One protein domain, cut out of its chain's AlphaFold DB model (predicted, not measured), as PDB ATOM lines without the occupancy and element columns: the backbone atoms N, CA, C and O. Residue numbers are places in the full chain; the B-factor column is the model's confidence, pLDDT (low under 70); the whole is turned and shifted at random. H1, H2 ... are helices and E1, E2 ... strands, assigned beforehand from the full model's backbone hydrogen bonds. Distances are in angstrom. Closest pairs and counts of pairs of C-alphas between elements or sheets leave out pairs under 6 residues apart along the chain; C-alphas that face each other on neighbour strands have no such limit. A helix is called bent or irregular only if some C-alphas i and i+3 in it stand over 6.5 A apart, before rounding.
ATOM      1  N   LEU A   2      21.372 -30.489   3.910       92.31
ATOM      2  CA  LEU A   2      21.102 -30.607   5.356       92.31
ATOM      3  C   LEU A   2      22.169 -31.400   6.127       92.31
ATOM      4  O   LEU A   2      22.729 -30.860   7.071       92.31
ATOM      5  N   LEU A   3      22.515 -32.604   5.663       91.88
ATOM      6  CA  LEU A   3      23.523 -33.456   6.314       91.88
ATOM      7  C   LEU A   3      24.913 -32.800   6.358       91.88
ATOM      8  O   LEU A   3      25.598 -32.825   7.376       91.88
ATOM      9  N   TRP A   4      25.304 -32.140   5.263       92.00
ATOM     10  CA  TRP A   4      26.568 -31.407   5.167       92.00
ATOM     11  C   TRP A   4      26.598 -30.135   6.011       92.00
ATOM     12  O   TRP A   4      27.679 -29.613   6.250       92.00
ATOM     13  N   LEU A   5      25.452 -29.630   6.471       91.44
ATOM     14  CA  LEU A   5      25.391 -28.548   7.448       91.44
ATOM     15  C   LEU A   5      25.416 -29.099   8.870       91.44
ATOM     16  O   LEU A   5      26.246 -28.670   9.660       91.44
ATOM     17  N   THR A   6      24.554 -30.058   9.207       92.19
ATOM     18  CA  THR A   6      24.405 -30.544  10.588       92.19
ATOM     19  C   THR A   6      25.624 -31.306  11.089       92.19
ATOM     20  O   THR A   6      26.040 -31.089  12.225       92.19
ATOM     21  N   HIS A   7      26.222 -32.156  10.251       90.19
ATOM     22  CA  HIS A   7      27.323 -33.023  10.661       90.19
ATOM     23  C   HIS A   7      28.618 -32.269  11.010       90.19
ATOM     24  O   HIS A   7      29.097 -32.433  12.130       90.19
ATOM     25  N   PRO A   8      29.198 -31.422  10.133       91.00
ATOM     26  CA  PRO A   8      30.470 -30.763  10.437       91.00
ATOM     27  C   PRO A   8      30.345 -29.586  11.414       91.00
ATOM     28  O   PRO A   8      31.317 -29.258  12.081       91.00
ATOM     29  N   THR A   9      29.175 -28.944  11.513       92.19
ATOM     30  CA  THR A   9      28.995 -27.754  12.372       92.19
ATOM     31  C   THR A   9      28.394 -28.078  13.738       92.19
ATOM     32  O   THR A   9      28.433 -27.260  14.660       92.19
ATOM     33  N   GLY A  10      27.756 -29.243  13.864       91.69
ATOM     34  CA  GLY A  10      27.047 -29.641  15.068       91.69
ATOM     35  C   GLY A  10      25.822 -28.781  15.380       91.69
ATOM     36  O   GLY A  10      25.356 -28.814  16.517       91.69
ATOM     37  N   VAL A  11      25.278 -27.993  14.448       93.75
ATOM     38  CA  VAL A  11      24.041 -27.224  14.694       93.75
ATOM     39  C   VAL A  11      22.865 -28.139  15.045       93.75
ATOM     40  O   VAL A  11      22.678 -29.207  14.456       93.75
ATOM     41  N   ARG A  12      22.064 -27.739  16.040       92.25
ATOM     42  CA  ARG A  12      20.813 -28.435  16.378       92.25
ATOM     43  C   ARG A  12      19.779 -28.190  15.284       92.25
ATOM     44  O   ARG A  12      19.784 -27.140  14.649       92.25
ATOM     45  N   VAL A  13      18.835 -29.116  15.122       94.06
ATOM     46  CA  VAL A  13      17.732 -28.971  14.154       94.06
ATOM     47  C   VAL A  13      16.961 -27.667  14.366       94.06
ATOM     48  O   VAL A  13      16.730 -26.939  13.407       94.06
ATOM     49  N   THR A  14      16.610 -27.334  15.611       93.81
ATOM     50  CA  THR A  14      15.888 -26.090  15.929       93.81
ATOM     51  C   THR A  14      16.713 -24.840  15.615       93.81
ATOM     52  O   THR A  14      16.176 -23.887  15.057       93.81
ATOM     53  N   GLU A  15      18.021 -24.859  15.906       95.50
ATOM     54  CA  GLU A  15      18.944 -23.768  15.551       95.50
ATOM     55  C   GLU A  15      18.973 -23.589  14.022       95.50
ATOM     56  O   GLU A  15      18.799 -22.481  13.523       95.50
ATOM     57  N   LEU A  16      19.093 -24.691  13.272       95.81
ATOM     58  CA  LEU A  16      19.096 -24.700  11.806       95.81
ATOM     59  C   LEU A  16      17.775 -24.198  11.198       95.81
ATOM     60  O   LEU A  16      17.794 -23.506  10.181       95.81
ATOM     61  N   ALA A  17      16.635 -24.535  11.807       96.62
ATOM     62  CA  ALA A  17      15.311 -24.096  11.361       96.62
ATOM     63  C   ALA A  17      15.098 -22.579  11.524       96.62
ATOM     64  O   ALA A  17      14.328 -21.973  10.776       96.62
ATOM     65  N   LEU A  18      15.772 -21.969  12.502       96.88
ATOM     66  CA  LEU A  18      15.655 -20.547  12.826       96.88
ATOM     67  C   LEU A  18      16.756 -19.677  12.216       96.88
ATOM     68  O   LEU A  18      16.598 -18.454  12.188       96.88
ATOM     69  N   LEU A  19      17.824 -20.296  11.722       96.88
ATOM     70  CA  LEU A  19      18.976 -19.650  11.105       96.88
ATOM     71  C   LEU A  19      18.562 -18.844   9.868       96.88
ATOM     72  O   LEU A  19      17.798 -19.330   9.030       96.88
ATOM     73  N   GLU A  20      19.050 -17.614   9.750       97.75
ATOM     74  CA  GLU A  20      18.694 -16.686   8.675       97.75
ATOM     75  C   GLU A  20      19.794 -16.580   7.619       97.75
ATOM     76  O   GLU A  20      20.941 -16.969   7.830       97.75
ATOM     77  N   VAL A  21      19.449 -16.053   6.443       97.94
ATOM     78  CA  VAL A  21      20.424 -15.822   5.369       97.94
ATOM     79  C   VAL A  21      21.522 -14.867   5.836       97.94
ATOM     80  O   VAL A  21      22.698 -15.133   5.591       97.94
ATOM     81  N   ALA A  22      21.160 -13.804   6.557       97.44
ATOM     82  CA  ALA A  22      22.115 -12.839   7.095       97.44
ATOM     83  C   ALA A  22      23.053 -13.421   8.163       97.44
ATOM     84  O   ALA A  22      24.105 -12.838   8.421       97.44
ATOM     85  N   ASP A  23      22.718 -14.567   8.762       97.44
ATOM     86  CA  ASP A  23      23.604 -15.250   9.707       97.44
ATOM     87  C   ASP A  23      24.768 -15.933   8.987       97.44
ATOM     88  O   ASP A  23      25.869 -15.988   9.527       97.44
ATOM     89  N   VAL A  24      24.542 -16.403   7.754       97.62
ATOM     90  CA  VAL A  24      25.498 -17.221   6.986       97.62
ATOM     91  C   VAL A  24      26.177 -16.459   5.858       97.62
ATOM     92  O   VAL A  24      27.283 -16.820   5.471       97.62
ATOM     93  N   LEU A  25      25.549 -15.418   5.320       98.00
ATOM     94  CA  LEU A  25      26.097 -14.628   4.221       98.00
ATOM     95  C   LEU A  25      26.418 -13.208   4.679       98.00
ATOM     96  O   LEU A  25      25.675 -12.598   5.447       98.00
ATOM     97  N   TYR A  26      27.518 -12.664   4.173       98.00
ATOM     98  CA  TYR A  26      27.740 -11.221   4.165       98.00
ATOM     99  C   TYR A  26      26.827 -10.542   3.126       98.00
ATOM    100  O   TYR A  26      26.396 -11.207   2.178       98.00
ATOM    101  N   PRO A  27      26.588  -9.217   3.226       97.88
ATOM    102  CA  PRO A  27      25.891  -8.459   2.182       97.88
ATOM    103  C   PRO A  27      26.511  -8.648   0.791       97.88
ATOM    104  O   PRO A  27      25.787  -8.752  -0.192       97.88
ATOM    105  N   SER A  28      27.838  -8.813   0.716       97.56
ATOM    106  CA  SER A  28      28.573  -9.124  -0.523       97.56
ATOM    107  C   SER A  28      28.205 -10.471  -1.158       97.56
ATOM    108  O   SER A  28      28.604 -10.757  -2.282       97.56
ATOM    109  N   GLY A  29      27.494 -11.336  -0.433       96.62
ATOM    110  CA  GLY A  29      27.189 -12.701  -0.838       96.62
ATOM    111  C   GLY A  29      28.274 -13.720  -0.479       96.62
ATOM    112  O   GLY A  29      28.072 -14.912  -0.702       96.62
ATOM    113  N   ALA A  30      29.407 -13.314   0.094       97.06
ATOM    114  CA  ALA A  30      30.394 -14.270   0.595       97.06
ATOM    115  C   ALA A  30      29.821 -15.079   1.777       97.06
ATOM    116  O   ALA A  30      29.120 -14.522   2.626       97.06
ATOM    117  N   ILE A  31      30.106 -16.386   1.830       97.31
ATOM    118  CA  ILE A  31      29.747 -17.224   2.986       97.31
ATOM    119  C   ILE A  31      30.654 -16.834   4.152       97.31
ATOM    120  O   ILE A  31      31.870 -16.734   3.988       97.31
ATOM    121  N   LYS A  32      30.068 -16.606   5.327       96.94
ATOM    122  CA  LYS A  32      30.823 -16.324   6.544       96.94
ATOM    123  C   LYS A  32      31.553 -17.593   6.998       96.94
ATOM    124  O   LYS A  32      30.920 -18.644   7.073       96.94
ATOM    125  N   PRO A  33      32.850 -17.525   7.339       95.44
ATOM    126  CA  PRO A  33      33.577 -18.687   7.860       95.44
ATOM    127  C   PRO A  33      33.067 -19.114   9.246       95.44
ATOM    128  O   PRO A  33      33.179 -20.277   9.632       95.44
ATOM    129  N   GLU A  34      32.470 -18.174   9.975       95.00
ATOM    130  CA  GLU A  34      31.923 -18.350  11.308       95.00
ATOM    131  C   GLU A  34      30.493 -17.806  11.365       95.00
ATOM    132  O   GLU A  34      30.193 -16.718  10.869       95.00
ATOM    133  N   VAL A  35      29.606 -18.583  11.980       96.38
ATOM    134  CA  VAL A  35      28.191 -18.272  12.151       96.38
ATOM    135  C   VAL A  35      27.909 -18.115  13.638       96.38
ATOM    136  O   VAL A  35      27.973 -19.085  14.398       96.38
ATOM    137  N   TYR A  36      27.560 -16.897  14.046       95.88
ATOM    138  CA  TYR A  36      27.110 -16.602  15.403       95.88
ATOM    139  C   TYR A  36      25.668 -17.080  15.593       95.88
ATOM    140  O   TYR A  36      24.728 -16.522  15.023       95.88
ATOM    141  N   LEU A  37      25.477 -18.119  16.405       95.56
ATOM    142  CA  LEU A  37      24.158 -18.588  16.808       95.56
ATOM    143  C   LEU A  37      23.694 -17.754  17.998       95.56
ATOM    144  O   LEU A  37      24.226 -17.866  19.104       95.56
ATOM    145  N   ARG A  38      22.694 -16.910  17.754       95.06
ATOM    146  CA  ARG A  38      22.106 -16.023  18.758       95.06
ATOM    147  C   ARG A  38      21.459 -16.802  19.907       95.06
ATOM    148  O   ARG A  38      20.970 -17.917  19.740       95.06
ATOM    149  N   ALA A  39      21.388 -16.166  21.075       92.69
ATOM    150  CA  ALA A  39      20.774 -16.752  22.263       92.69
ATOM    151  C   ALA A  39      19.325 -17.216  22.009       92.69
ATOM    152  O   ALA A  39      18.967 -18.324  22.398       92.69
ATOM    153  N   ASP A  40      18.527 -16.424  21.292       91.62
ATOM    154  CA  ASP A  40      17.106 -16.671  21.007       91.62
ATOM    155  C   ASP A  40      16.820 -17.948  20.194       91.62
ATOM    156  O   ASP A  40      15.729 -18.508  20.300       91.62
ATOM    157  N   ILE A  41      17.788 -18.429  19.405       92.50
ATOM    158  CA  ILE A  41      17.653 -19.654  18.599       92.50
ATOM    159  C   ILE A  41      18.311 -20.882  19.242       92.50
ATOM    160  O   ILE A  41      18.094 -22.009  18.791       92.50
ATOM    161  N   THR A  42      19.123 -20.682  20.280       90.81
ATOM    162  CA  THR A  42      19.879 -21.750  20.953       90.81
ATOM    163  C   THR A  42      19.116 -22.339  22.134       90.81
ATOM    164  O   THR A  42      18.384 -21.652  22.849       90.81
ATOM    165  N   LYS A  43      19.325 -23.635  22.400       84.25
ATOM    166  CA  LYS A  43      18.783 -24.256  23.616       84.25
ATOM    167  C   LYS A  43      19.444 -23.633  24.853       84.25
ATOM    168  O   LYS A  43      20.667 -23.603  24.949       84.25
ATOM    169  N   GLY A  44      18.628 -23.201  25.815       82.62
ATOM    170  CA  GLY A  44      19.099 -22.622  27.077       82.62
ATOM    171  C   GLY A  44      19.564 -21.169  26.973       82.62
ATOM    172  O   GLY A  44      20.206 -20.694  27.905       82.62
ATOM    173  N   CYS A  45      19.253 -20.480  25.867       85.88
ATOM    174  CA  CYS A  45      19.563 -19.065  25.653       85.88
ATOM    175  C   CYS A  45      21.059 -18.734  25.766       85.88
ATOM    176  O   CYS A  45      21.435 -17.693  26.301       85.88
ATOM    177  N   ARG A  46      21.923 -19.632  25.277       86.69
ATOM    178  CA  ARG A  46      23.381 -19.478  25.329       86.69
ATOM    179  C   ARG A  46      23.939 -19.342  23.917       86.69
ATOM    180  O   ARG A  46      23.981 -20.346  23.200       86.69
ATOM    181  N   PRO A  47      24.371 -18.135  23.520       92.38
ATOM    182  CA  PRO A  47      24.928 -17.942  22.198       92.38
ATOM    183  C   PRO A  47      26.234 -18.721  22.047       92.38
ATOM    184  O   PRO A  47      26.959 -18.948  23.018       92.38
ATOM    185  N   ARG A  48      26.525 -19.145  20.820       94.00
ATOM    186  CA  ARG A  48      27.755 -19.868  20.479       94.00
ATOM    187  C   ARG A  48      28.068 -19.705  19.004       94.00
ATOM    188  O   ARG A  48      27.171 -19.425  18.213       94.00
ATOM    189  N   ASN A  49      29.299 -20.010  18.624       94.06
ATOM    190  CA  ASN A  49      29.698 -19.992  17.225       94.06
ATOM    191  C   ASN A  49      29.668 -21.397  16.620       94.06
ATOM    192  O   ASN A  49      29.916 -22.402  17.292       94.06
ATOM    193  N   ALA A  50      29.322 -21.457  15.340       94.00
ATOM    194  CA  ALA A  50      29.454 -22.630  14.496       94.00
ATOM    195  C   ALA A  50      30.363 -22.279  13.315       94.00
ATOM    196  O   ALA A  50      30.203 -21.230  12.696       94.00
ATOM    197  N   TYR A  51      31.306 -23.159  12.994       93.19
ATOM    198  CA  TYR A  51      32.318 -22.892  11.975       93.19
ATOM    199  C   TYR A  51      32.004 -23.640  10.680       93.19
ATOM    200  O   TYR A  51      31.739 -24.843  10.690       93.19
ATOM    201  N   LEU A  52      32.050 -22.928   9.553       93.94
ATOM    202  CA  LEU A  52      31.798 -23.457   8.211       93.94
ATOM    203  C   LEU A  52      33.126 -23.767   7.508       93.94
ATOM    204  O   LEU A  52      33.503 -23.120   6.538       93.94
ATOM    205  N   THR A  53      33.856 -24.759   8.017       90.00
ATOM    206  CA  THR A  53      35.215 -25.094   7.543       90.00
ATOM    207  C   THR A  53      35.247 -26.190   6.484       90.00
ATOM    208  O   THR A  53      36.180 -26.264   5.687       90.00
ATOM    209  N   HIS A  54      34.244 -27.069   6.458       93.81
ATOM    210  CA  HIS A  54      34.274 -28.251   5.605       93.81
ATOM    211  C   HIS A  54      33.924 -27.905   4.139       93.81
ATOM    212  O   HIS A  54      32.822 -27.405   3.894       93.81
ATOM    213  N   PRO A  55      34.756 -28.246   3.133       94.62
ATOM    214  CA  PRO A  55      34.508 -27.878   1.732       94.62
ATOM    215  C   PRO A  55      33.158 -28.362   1.186       94.62
ATOM    216  O   PRO A  55      32.454 -27.619   0.509       94.62
ATOM    217  N   LEU A  56      32.737 -29.583   1.543       95.31
ATOM    218  CA  LEU A  56      31.426 -30.107   1.129       95.31
ATOM    219  C   LEU A  56      30.248 -29.396   1.816       95.31
ATOM    220  O   LEU A  56      29.150 -29.379   1.265       95.31
ATOM    221  N   CYS A  57      30.462 -28.774   2.982       94.69
ATOM    222  CA  CYS A  57      29.461 -27.917   3.619       94.69
ATOM    223  C   CYS A  57      29.248 -26.647   2.792       94.69
ATOM    224  O   CYS A  57      28.114 -26.332   2.428       94.69
ATOM    225  N   LEU A  58      30.348 -25.984   2.423       96.56
ATOM    226  CA  LEU A  58      30.342 -24.777   1.598       96.56
ATOM    227  C   LEU A  58      29.720 -25.045   0.222       96.56
ATOM    228  O   LEU A  58      28.756 -24.384  -0.157       96.56
ATOM    229  N   ALA A  59      30.165 -26.100  -0.466       96.75
ATOM    230  CA  ALA A  59      29.608 -26.491  -1.760       96.75
ATOM    231  C   ALA A  59      28.104 -26.809  -1.676       96.75
ATOM    232  O   ALA A  59      27.325 -26.467  -2.569       96.75
ATOM    233  N   ALA A  60      27.661 -27.449  -0.590       96.19
ATOM    234  CA  ALA A  60      26.252 -27.756  -0.405       96.19
ATOM    235  C   ALA A  60      25.402 -26.514  -0.078       96.19
ATOM    236  O   ALA A  60      24.232 -26.478  -0.470       96.19
ATOM    237  N   LEU A  61      25.966 -25.520   0.618       96.56
ATOM    238  CA  LEU A  61      25.350 -24.206   0.829       96.56
ATOM    239  C   LEU A  61      25.200 -23.451  -0.491       96.56
ATOM    240  O   LEU A  61      24.102 -22.980  -0.796       96.56
ATOM    241  N   ASP A  62      26.259 -23.397  -1.300       97.25
ATOM    242  CA  ASP A  62      26.226 -22.766  -2.620       97.25
ATOM    243  C   ASP A  62      25.147 -23.400  -3.504       97.25
ATOM    244  O   ASP A  62      24.264 -22.705  -4.011       97.25
ATOM    245  N   ALA A  63      25.134 -24.734  -3.601       97.12
ATOM    246  CA  ALA A  63      24.128 -25.461  -4.370       97.12
ATOM    247  C   ALA A  63      22.698 -25.179  -3.875       97.12
ATOM    248  O   ALA A  63      21.763 -25.061  -4.674       97.12
ATOM    249  N   TRP A  64      22.501 -25.048  -2.561       96.12
ATOM    250  CA  TRP A  64      21.197 -24.709  -2.002       96.12
ATOM    251  C   TRP A  64      20.747 -23.296  -2.360       96.12
ATOM    252  O   TRP A  64      19.590 -23.104  -2.749       96.12
ATOM    253  N   ILE A  65      21.651 -22.319  -2.284       96.00
ATOM    254  CA  ILE A  65      21.371 -20.947  -2.707       96.00
ATOM    255  C   ILE A  65      20.968 -20.940  -4.185       96.00
ATOM    256  O   ILE A  65      19.916 -20.399  -4.521       96.00
ATOM    257  N   THR A  66      21.698 -21.643  -5.057       96.62
ATOM    258  CA  THR A  66      21.335 -21.792  -6.477       96.62
ATOM    259  C   THR A  66      19.932 -22.376  -6.658       96.62
ATOM    260  O   THR A  66      19.139 -21.871  -7.458       96.62
ATOM    261  N   VAL A  67      19.570 -23.413  -5.892       95.31
ATOM    262  CA  VAL A  67      18.216 -23.992  -5.924       95.31
ATOM    263  C   VAL A  67      17.160 -22.963  -5.519       95.31
ATOM    264  O   VAL A  67      16.105 -22.900  -6.159       95.31
ATOM    265  N   ARG A  68      17.424 -22.154  -4.489       94.94
ATOM    266  CA  ARG A  68      16.507 -21.102  -4.038       94.94
ATOM    267  C   ARG A  68      16.319 -20.008  -5.080       94.94
ATOM    268  O   ARG A  68      15.174 -19.624  -5.314       94.94
ATOM    269  N   LEU A  69      17.395 -19.564  -5.727       94.62
ATOM    270  CA  LEU A  69      17.338 -18.565  -6.794       94.62
ATOM    271  C   LEU A  69      16.530 -19.079  -7.987       94.62
ATOM    272  O   LEU A  69      15.561 -18.439  -8.394       94.62
ATOM    273  N   ARG A  70      16.820 -20.300  -8.458       95.25
ATOM    274  CA  ARG A  70      16.074 -20.947  -9.553       95.25
ATOM    275  C   ARG A  70      14.582 -21.088  -9.243       95.25
ATOM    276  O   ARG A  70      13.746 -20.917 -10.120       95.25
ATOM    277  N   ARG A  71      14.236 -21.412  -7.994       94.75
ATOM    278  CA  ARG A  71      12.841 -21.553  -7.542       94.75
ATOM    279  C   ARG A  71      12.208 -20.235  -7.082       94.75
ATOM    280  O   ARG A  71      11.082 -20.265  -6.594       94.75
ATOM    281  N   ARG A  72      12.924 -19.110  -7.204       93.81
ATOM    282  CA  ARG A  72      12.518 -17.759  -6.779       93.81
ATOM    283  C   ARG A  72      12.034 -17.684  -5.323       93.81
ATOM    284  O   ARG A  72      11.014 -17.071  -5.023       93.81
ATOM    285  N   ARG A  73      12.762 -18.320  -4.396       93.38
ATOM    286  CA  ARG A  73      12.367 -18.445  -2.978       93.38
ATOM    287  C   ARG A  73      13.085 -17.470  -2.058       93.38
ATOM    288  O   ARG A  73      14.287 -17.598  -1.821       93.38
ATOM    289  N   GLY A  74      12.303 -16.585  -1.439       91.56
ATOM    290  CA  GLY A  74      12.779 -15.617  -0.450       91.56
ATOM    291  C   GLY A  74      13.734 -14.593  -1.054       91.56
ATOM    292  O   GLY A  74      14.782 -14.346  -0.473       91.56
ATOM    293  N   LEU A  75      13.390 -14.048  -2.225       94.38
ATOM    294  CA  LEU A  75      14.182 -13.039  -2.932       94.38
ATOM    295  C   LEU A  75      13.946 -11.634  -2.361       94.38
ATOM    296  O   LEU A  75      12.800 -11.300  -2.040       94.38
ATOM    297  N   SER A  76      14.997 -10.823  -2.234       91.56
ATOM    298  CA  SER A  76      14.937  -9.440  -1.721       91.56
ATOM    299  C   SER A  76      14.664  -8.392  -2.795       91.56
ATOM    300  O   SER A  76      14.167  -7.322  -2.461       91.56
ATOM    301  N   GLY A  77      14.968  -8.694  -4.062       88.19
ATOM    302  CA  GLY A  77      14.970  -7.707  -5.149       88.19
ATOM    303  C   GLY A  77      16.231  -6.832  -5.196       88.19
ATOM    304  O   GLY A  77      16.334  -5.995  -6.082       88.19
ATOM    305  N   SER A  78      17.178  -7.039  -4.275       93.50
ATOM    306  CA  SER A  78      18.522  -6.448  -4.264       93.50
ATOM    307  C   SER A  78      19.560  -7.498  -4.653       93.50
ATOM    308  O   SER A  78      19.309  -8.676  -4.432       93.50
ATOM    309  N   ASP A  79      20.748  -7.102  -5.109       93.69
ATOM    310  CA  ASP A  79      21.842  -8.060  -5.366       93.69
ATOM    311  C   ASP A  79      22.577  -8.502  -4.086       93.69
ATOM    312  O   ASP A  79      23.272  -9.522  -4.074       93.69
ATOM    313  N   GLU A  80      22.379  -7.780  -2.976       96.62
ATOM    314  CA  GLU A  80      22.915  -8.163  -1.667       96.62
ATOM    315  C   GLU A  80      22.468  -9.567  -1.244       96.62
ATOM    316  O   GLU A  80      21.378 -10.033  -1.595       96.62
ATOM    317  N   TYR A  81      23.315 -10.248  -0.466       97.50
ATOM    318  CA  TYR A  81      23.075 -11.620  -0.003       97.50
ATOM    319  C   TYR A  81      22.748 -12.580  -1.164       97.50
ATOM    320  O   TYR A  81      21.969 -13.525  -1.015       97.50
ATOM    321  N   ARG A  82      23.349 -12.325  -2.337       96.88
ATOM    322  CA  ARG A  82      23.127 -13.057  -3.594       96.88
ATOM    323  C   ARG A  82      21.673 -13.036  -4.078       96.88
ATOM    324  O   ARG A  82      21.220 -14.019  -4.661       96.88
ATOM    325  N   GLY A  83      20.915 -11.976  -3.810       96.19
ATOM    326  CA  GLY A  83      19.511 -11.893  -4.227       96.19
ATOM    327  C   GLY A  83      18.492 -12.371  -3.196       96.19
ATOM    328  O   GLY A  83      17.286 -12.333  -3.460       96.19
ATOM    329  N   LEU A  84      18.940 -12.871  -2.041       97.19
ATOM    330  CA  LEU A  84      18.073 -13.424  -1.002       97.19
ATOM    331  C   LEU A  84      17.724 -12.376   0.063       97.19
ATOM    332  O   LEU A  84      18.527 -11.523   0.420       97.19
ATOM    333  N   ARG A  85      16.524 -12.480   0.648       97.06
ATOM    334  CA  ARG A  85      16.138 -11.672   1.815       97.06
ATOM    335  C   ARG A  85      17.018 -12.029   3.010       97.06
ATOM    336  O   ARG A  85      17.004 -13.200   3.391       97.06
ATOM    337  N   PRO A  86      17.679 -11.053   3.656       97.44
ATOM    338  CA  PRO A  86      18.545 -11.315   4.804       97.44
ATOM    339  C   PRO A  86      17.804 -12.004   5.958       97.44
ATOM    340  O   PRO A  86      18.324 -12.959   6.525       97.44
ATOM    341  N   SER A  87      16.560 -11.593   6.230       96.00
ATOM    342  CA  SER A  87      15.701 -12.149   7.289       96.00
ATOM    343  C   SER A  87      14.983 -13.452   6.915       96.00
ATOM    344  O   SER A  87      14.270 -14.045   7.725       96.00
ATOM    345  N   SER A  88      15.126 -13.928   5.674       96.38
ATOM    346  CA  SER A  88      14.587 -15.236   5.302       96.38
ATOM    347  C   SER A  88      15.327 -16.322   6.068       96.38
ATOM    348  O   SER A  88      16.555 -16.321   6.108       96.38
ATOM    349  N   LYS A  89      14.600 -17.347   6.528       97.31
ATOM    350  CA  LYS A  89      15.242 -18.576   7.011       97.31
ATOM    351  C   LYS A  89      16.127 -19.169   5.920       97.31
ATOM    352  O   LYS A  89      15.747 -19.159   4.742       97.31
ATOM    353  N   LEU A  90      17.320 -19.617   6.303       96.69
ATOM    354  CA  LEU A  90      18.306 -20.230   5.420       96.69
ATOM    355  C   LEU A  90      17.731 -21.521   4.848       96.69
ATOM    356  O   LEU A  90      17.676 -21.701   3.627       96.69
ATOM    357  N   VAL A  91      17.258 -22.385   5.748       95.75
ATOM    358  CA  VAL A  91      16.588 -23.640   5.435       95.75
ATOM    359  C   VAL A  91      15.083 -23.403   5.423       95.75
ATOM    360  O   VAL A  91      14.503 -22.891   6.375       95.75
ATOM    361  N   THR A  92      14.445 -23.779   4.321       95.31
ATOM    362  CA  THR A  92      13.011 -23.569   4.106       95.31
ATOM    363  C   THR A  92      12.330 -24.874   3.740       95.31
ATOM    364  O   THR A  92      12.959 -25.765   3.168       95.31
ATOM    365  N   THR A  93      11.029 -24.956   3.983       93.88
ATOM    366  CA  THR A  93      10.203 -26.096   3.584       93.88
ATOM    367  C   THR A  93      10.193 -26.293   2.065       93.88
ATOM    368  O   THR A  93      10.623 -25.440   1.276       93.88
ATOM    369  N   HIS A  94       9.606 -27.403   1.613       88.81
ATOM    370  CA  HIS A  94       9.394 -27.658   0.190       88.81
ATOM    371  C   HIS A  94       8.557 -26.572  -0.508       88.81
ATOM    372  O   HIS A  94       8.650 -26.486  -1.728       88.81
ATOM    373  N   LYS A  95       7.813 -25.722   0.219       89.94
ATOM    374  CA  LYS A  95       7.083 -24.555  -0.317       89.94
ATOM    375  C   LYS A  95       7.877 -23.243  -0.252       89.94
ATOM    376  O   LYS A  95       7.486 -22.274  -0.884       89.94
ATOM    377  N   GLY A  96       9.019 -23.219   0.436       91.56
ATOM    378  CA  GLY A  96       9.848 -22.018   0.595       91.56
ATOM    379  C   GLY A  96       9.519 -21.172   1.826       91.56
ATOM    380  O   GLY A  96      10.032 -20.065   1.939       91.56
ATOM    381  N   HIS A  97       8.701 -21.686   2.746       93.56
ATOM    382  CA  HIS A  97       8.401 -21.028   4.020       93.56
ATOM    383  C   HIS A  97       9.370 -21.466   5.121       93.56
ATOM    384  O   HIS A  97      10.064 -22.479   4.982       93.56
ATOM    385  N   ALA A  98       9.393 -20.715   6.222       96.44
ATOM    386  CA  ALA A  98      10.029 -21.158   7.455       96.44
ATOM    387  C   ALA A  98       9.393 -22.467   7.943       96.44
ATOM    388  O   ALA A  98       8.219 -22.738   7.676       96.44
ATOM    389  N   PHE A  99      10.180 -23.282   8.636       96.44
ATOM    390  CA  PHE A  99       9.636 -24.431   9.340       96.44
ATOM    391  C   PHE A  99       8.876 -23.979  10.587       96.44
ATOM    392  O   PHE A  99       9.278 -23.029  11.260       96.44
ATOM    393  N   GLU A 100       7.793 -24.683  10.896       95.50
ATOM    394  CA  GLU A 100       7.043 -24.475  12.128       95.50
ATOM    395  C   GLU A 100       7.748 -25.165  13.302       95.50
ATOM    396  O   GLU A 100       8.358 -26.231  13.145       95.50
ATOM    397  N   LEU A 101       7.688 -24.526  14.468       95.31
ATOM    398  CA  LEU A 101       8.231 -25.050  15.713       95.31
ATOM    399  C   LEU A 101       7.099 -25.401  16.666       95.31
ATOM    400  O   LEU A 101       6.187 -24.604  16.870       95.31
ATOM    401  N   THR A 102       7.228 -26.548  17.317       94.12
ATOM    402  CA  THR A 102       6.258 -27.048  18.291       94.12
ATOM    403  C   THR A 102       6.840 -26.945  19.695       94.12
ATOM    404  O   THR A 102       8.013 -27.265  19.911       94.12
ATOM    405  N   PHE A 103       6.028 -26.529  20.669       91.81
ATOM    406  CA  PHE A 103       6.405 -26.606  22.080       91.81
ATOM    407  C   PHE A 103       6.382 -28.060  22.557       91.81
ATOM    408  O   PHE A 103       5.415 -28.792  22.344       91.81
ATOM    409  N   LYS A 104       7.458 -28.473  23.215       88.94
ATOM    410  CA  LYS A 104       7.624 -29.776  23.846       88.94
ATOM    411  C   LYS A 104       7.741 -29.573  25.344       88.94
ATOM    412  O   LYS A 104       8.474 -28.696  25.797       88.94
ATOM    413  N   TYR A 105       7.033 -30.416  26.077       89.75
ATOM    414  CA  TYR A 105       7.005 -30.433  27.530       89.75
ATOM    415  C   TYR A 105       7.684 -31.716  27.981       89.75
ATOM    416  O   TYR A 105       7.357 -32.798  27.486       89.75
ATOM    417  N   ARG A 106       8.663 -31.598  28.873       86.81
ATOM    418  CA  ARG A 106       9.379 -32.745  29.414       86.81
ATOM    419  C   ARG A 106       9.491 -32.629  30.921       86.81
ATOM    420  O   ARG A 106      10.119 -31.706  31.420       86.81
ATOM    421  N   GLU A 107       8.959 -33.621  31.616       90.00
ATOM    422  CA  GLU A 107       9.191 -33.789  33.047       90.00
ATOM    423  C   GLU A 107      10.620 -34.296  33.277       90.00
ATOM    424  O   GLU A 107      11.029 -35.329  32.732       90.00
ATOM    425  N   LEU A 108      11.402 -33.545  34.048       84.12
ATOM    426  CA  LEU A 108      12.740 -33.923  34.496       84.12
ATOM    427  C   LEU A 108      12.770 -33.952  36.025       84.12
ATOM    428  O   LEU A 108      11.959 -33.313  36.688       84.12
ATOM    429  N   ALA A 109      13.761 -34.639  36.599       81.00
ATOM    430  CA  ALA A 109      13.951 -34.675  38.052       81.00
ATOM    431  C   ALA A 109      14.133 -33.271  38.675       81.00
ATOM    432  O   ALA A 109      13.804 -33.070  39.837       81.00
ATOM    433  N   GLY A 110      14.630 -32.301  37.897       82.06
ATOM    434  CA  GLY A 110      14.776 -30.895  38.295       82.06
ATOM    435  C   GLY A 110      13.559 -30.007  38.007       82.06
ATOM    436  O   GLY A 110      13.679 -28.791  38.120       82.06
ATOM    437  N   GLY A 111      12.423 -30.585  37.605       86.62
ATOM    438  CA  GLY A 111      11.198 -29.872  37.236       86.62
ATOM    439  C   GLY A 111      10.879 -29.918  35.735       86.62
ATOM    440  O   GLY A 111      11.669 -30.439  34.939       86.62
ATOM    441  N   PRO A 112       9.710 -29.391  35.332       86.81
ATOM    442  CA  PRO A 112       9.276 -29.402  33.942       86.81
ATOM    443  C   PRO A 112      10.142 -28.473  33.080       86.81
ATOM    444  O   PRO A 112      10.316 -27.292  33.377       86.81
ATOM    445  N   GLU A 113      10.660 -28.998  31.970       85.38
ATOM    446  CA  GLU A 113      11.370 -28.239  30.940       85.38
ATOM    447  C   GLU A 113      10.463 -28.071  29.714       85.38
ATOM    448  O   GLU A 113       9.989 -29.052  29.130       85.38
ATOM    449  N   VAL A 114      10.253 -26.821  29.292       87.06
ATOM    450  CA  VAL A 114       9.551 -26.490  28.046       87.06
ATOM    451  C   VAL A 114      10.563 -26.012  27.016       87.06
ATOM    452  O   VAL A 114      11.334 -25.088  27.269       87.06
ATOM    453  N   TYR A 115      10.567 -26.625  25.835       86.25
ATOM    454  CA  TYR A 115      11.473 -26.256  24.748       86.25
ATOM    455  C   TYR A 115      10.770 -26.285  23.390       86.25
ATOM    456  O   TYR A 115       9.690 -26.849  23.249       86.25
ATOM    457  N   ARG A 116      11.372 -25.656  22.375       89.94
ATOM    458  CA  ARG A 116      10.867 -25.689  20.995       89.94
ATOM    459  C   ARG A 116      11.624 -26.717  20.170       89.94
ATOM    460  O   ARG A 116      12.853 -26.789  20.242       89.94
ATOM    461  N   ASP A 117      10.893 -27.461  19.354       90.69
ATOM    462  CA  ASP A 117      11.461 -28.453  18.448       90.69
ATOM    463  C   ASP A 117      10.887 -28.319  17.039       90.69
ATOM    464  O   ASP A 117       9.763 -27.851  16.852       90.69
ATOM    465  N   CYS A 118      11.671 -28.727  16.046       94.94
ATOM    466  CA  CYS A 118      11.275 -28.722  14.647       94.94
ATOM    467  C   CYS A 118      11.121 -30.161  14.144       94.94
ATOM    468  O   CYS A 118      11.996 -30.695  13.455       94.94
ATOM    469  N   ASP A 119       9.994 -30.788  14.491       94.00
ATOM    470  CA  ASP A 119       9.743 -32.207  14.206       94.00
ATOM    471  C   ASP A 119       9.861 -32.528  12.708       94.00
ATOM    472  O   ASP A 119      10.466 -33.526  12.321       94.00
ATOM    473  N   SER A 120       9.331 -31.658  11.847       95.06
ATOM    474  CA  SER A 120       9.322 -31.873  10.396       95.06
ATOM    475  C   SER A 120      10.721 -31.800   9.773       95.06
ATOM    476  O   SER A 120      11.052 -32.606   8.895       95.06
ATOM    477  N   LEU A 121      11.585 -30.893  10.242       95.19
ATOM    478  CA  LEU A 121      12.979 -30.845   9.794       95.19
ATOM    479  C   LEU A 121      13.780 -32.023  10.359       95.19
ATOM    480  O   LEU A 121      14.587 -32.608   9.636       95.19
ATOM    481  N   GLN A 122      13.519 -32.418  11.609       94.12
ATOM    482  CA  GLN A 122      14.133 -33.600  12.212       94.12
ATOM    483  C   GLN A 122      13.791 -34.865  11.415       94.12
ATOM    484  O   GLN A 122      14.693 -35.616  11.050       94.12
ATOM    485  N   GLN A 123      12.514 -35.063  11.081       93.75
ATOM    486  CA  GLN A 123      12.060 -36.171  10.240       93.75
ATOM    487  C   GLN A 123      12.707 -36.136   8.856       93.75
ATOM    488  O   GLN A 123      13.161 -37.169   8.375       93.75
ATOM    489  N   THR A 124      12.816 -34.955   8.237       94.94
ATOM    490  CA  THR A 124      13.492 -34.803   6.938       94.94
ATOM    491  C   THR A 124      14.948 -35.268   7.007       94.94
ATOM    492  O   THR A 124      15.395 -36.011   6.138       94.94
ATOM    493  N   ILE A 125      15.686 -34.889   8.055       93.69
ATOM    494  CA  ILE A 125      17.072 -35.335   8.259       93.69
ATOM    495  C   ILE A 125      17.139 -36.852   8.480       93.69
ATOM    496  O   ILE A 125      17.964 -37.516   7.856       93.69
ATOM    497  N   SER A 126      16.267 -37.415   9.321       93.50
ATOM    498  CA  SER A 126      16.209 -38.867   9.542       93.50
ATOM    499  C   SER A 126      15.881 -39.648   8.267       93.50
ATOM    500  O   SER A 126      16.460 -40.706   8.037       93.50
ATOM    501  N   MET A 127      14.989 -39.134   7.413       94.12
ATOM    502  CA  MET A 127      14.682 -39.756   6.120       94.12
ATOM    503  C   MET A 127      15.892 -39.748   5.189       94.12
ATOM    504  O   MET A 127      16.220 -40.792   4.640       94.12
ATOM    505  N   LEU A 128      16.606 -38.622   5.083       93.50
ATOM    506  CA  LEU A 128      17.829 -38.541   4.275       93.50
ATOM    507  C   LEU A 128      18.894 -39.542   4.737       93.50
ATOM    508  O   LEU A 128      19.599 -40.117   3.914       93.50
ATOM    509  N   TYR A 129      19.006 -39.766   6.048       92.81
ATOM    510  CA  TYR A 129      19.902 -40.789   6.578       92.81
ATOM    511  C   TYR A 129      19.469 -42.203   6.205       92.81
ATOM    512  O   TYR A 129      20.300 -42.993   5.758       92.81
ATOM    513  N   ARG A 130      18.176 -42.508   6.330       92.38
ATOM    514  CA  ARG A 130      17.624 -43.810   5.945       92.38
ATOM    515  C   ARG A 130      17.811 -44.090   4.455       92.38
ATOM    516  O   ARG A 130      18.216 -45.187   4.097       92.38
ATOM    517  N   GLU A 131      17.575 -43.096   3.601       92.44
ATOM    518  CA  GLU A 131      17.817 -43.182   2.153       92.44
ATOM    519  C   GLU A 131      19.298 -43.422   1.824       92.44
ATOM    520  O   GLU A 131      19.613 -44.113   0.860       92.44
ATOM    521  N   ALA A 132      20.209 -42.908   2.653       89.38
ATOM    522  CA  ALA A 132      21.642 -43.171   2.556       89.38
ATOM    523  C   ALA A 132      22.074 -44.520   3.177       89.38
ATOM    524  O   ALA A 132      23.271 -44.777   3.298       89.38
ATOM    525  N   GLY A 133      21.129 -45.370   3.598       90.81
ATOM    526  CA  GLY A 133      21.401 -46.677   4.206       90.81
ATOM    527  C   GLY A 133      21.750 -46.635   5.698       90.81
ATOM    528  O   GLY A 133      22.197 -47.637   6.248       90.81
ATOM    529  N   ASN A 134      21.557 -45.498   6.375       87.94
ATOM    530  CA  ASN A 134      21.784 -45.351   7.812       87.94
ATOM    531  C   ASN A 134      20.455 -45.193   8.565       87.94
ATOM    532  O   ASN A 134      19.942 -44.089   8.740       87.94
ATOM    533  N   GLU A 135      19.908 -46.305   9.052       83.50
ATOM    534  CA  GLU A 135      18.593 -46.329   9.706       83.50
ATOM    535  C   GLU A 135      18.544 -45.595  11.055       83.50
ATOM    536  O   GLU A 135      17.482 -45.120  11.461       83.50
ATOM    537  N   LEU A 136      19.688 -45.470  11.734       85.31
ATOM    538  CA  LEU A 136      19.811 -44.827  13.049       85.31
ATOM    539  C   LEU A 136      20.286 -43.367  12.956       85.31
ATOM    540  O   LEU A 136      20.467 -42.695  13.980       85.31
ATOM    541  N   GLY A 137      20.495 -42.862  11.740       85.44
ATOM    542  CA  GLY A 137      20.991 -41.517  11.502       85.44
ATOM    543  C   GLY A 137      19.977 -40.429  11.877       85.44
ATOM    544  O   GLY A 137      18.783 -40.486  11.581       85.44
ATOM    545  N   SER A 138      20.464 -39.400  12.563       89.12
ATOM    546  CA  SER A 138      19.699 -38.239  13.008       89.12
ATOM    547  C   SER A 138      20.622 -37.049  13.292       89.12
ATOM    548  O   SER A 138      21.838 -37.179  13.405       89.12
TER     549      SER A 138
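This is residues 2 to 138 of the 192 residues of a protein of Pseudomonas reidholzensis (UniProt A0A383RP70). A long two-stranded hairpin, E3 and E4, forms an arm on a body of helices, loops and a second, shorter hairpin, E1 and E2; its tip, residues 107 to 112, sticks out, and the arm makes much of the longest axis. H2 lies near the middle of the body, H4 is the longest helix, and H6 starts at the foot of the arm and turns off from it. The printed part has 137 residues with six named helices and four named strands, in the order H1, H2, H3, E1, E2, H4, H5, E3, E4, H6; its class is mixed, helices and strands, and both two-stranded sheets, E1 - E2 and E3 - E4, are antiparallel. The whole is compact, with a radius of gyration of the C-alphas of 15.6 A, and the C-alphas span 51 by 35 by 29 A.

E3, residues 102 to 108, is 18.8 A long from first to last C-alpha, and so is E4, residues 111 to 117; C-alpha 111 is at (11.198, -29.872, 37.236). H6, residues 119 to 131, is 18.2 A long and ends with C-alpha 131 at (17.817, -43.182, 2.153). H1, residues 2 to 9, begins with C-alpha 2 at (21.102, -30.607, 5.356); it is neither bent nor irregular, but only just: C-alphas 5 and 8 are 6.3 A apart. H2 is residues 13 to 18 and H3 residues 21 to 24. E1, residues 34 to 37, and E2, residues 48 to 51, are the shorter strands. H4, residues 55 to 70, is 22.7 A long, and H5 is residues 80 to 83.

E3 and E4 are a hairpin, antiparallel at 154 degrees, with N 104 and O 115 2.8 A apart and N 113 and O 106 2.8 A apart, both within hydrogen-bond range. The closest C-alphas of H2 and E4, those of Thr 14 and Asp 117, are 5.6 A apart. H2 and H6 only just touch, with 3 pairs of C-alphas within 8 A, by residues 121 to 122 of H6 alone; the closest are those of Val 13 and Gln 122, 6.2 A apart, and the two helices run opposite ways at a steep tilt of 54 degrees. H1 and H6 also only just touch, with 3 pairs, and are about perpendicular at 84 degrees; their closest C-alphas, Leu 2 and Ile 125, are 6.9 A apart. H1 touches residues 56 to 61 of H4 alone, with the C-alphas of Trp 4 and Cys 57 closest at 4.8 A; they run opposite ways at a steep tilt of 36 degrees, only just past shallow. E1 and E2 are a hairpin, antiparallel at 149 degrees, with N 35 and O 50 2.8 A apart, within hydrogen-bond range. The closest C-alphas of H3 and E1, Val 24 and Val 35, are 5.9 A apart. H3 and H5 are close but not clearly touching, with the C-alphas of Ala 22 and Tyr 81 closest at 7.3 A. H4 and H6 are apart. Each O i to N i+4 pair is within hydrogen-bond range in H2, H4 and H6, and 3 of 4 are in H1; H3 and H5 are too short for such a pair.

The two C-alphas farthest apart, those of Asp 79 and Ala 109, are 51.5 A apart. The printed part has no cut. The link from H5 to E3, residues 84 to 101, is long. The mean pLDDT of the printed part is 93.2, and no printed residue is under 70.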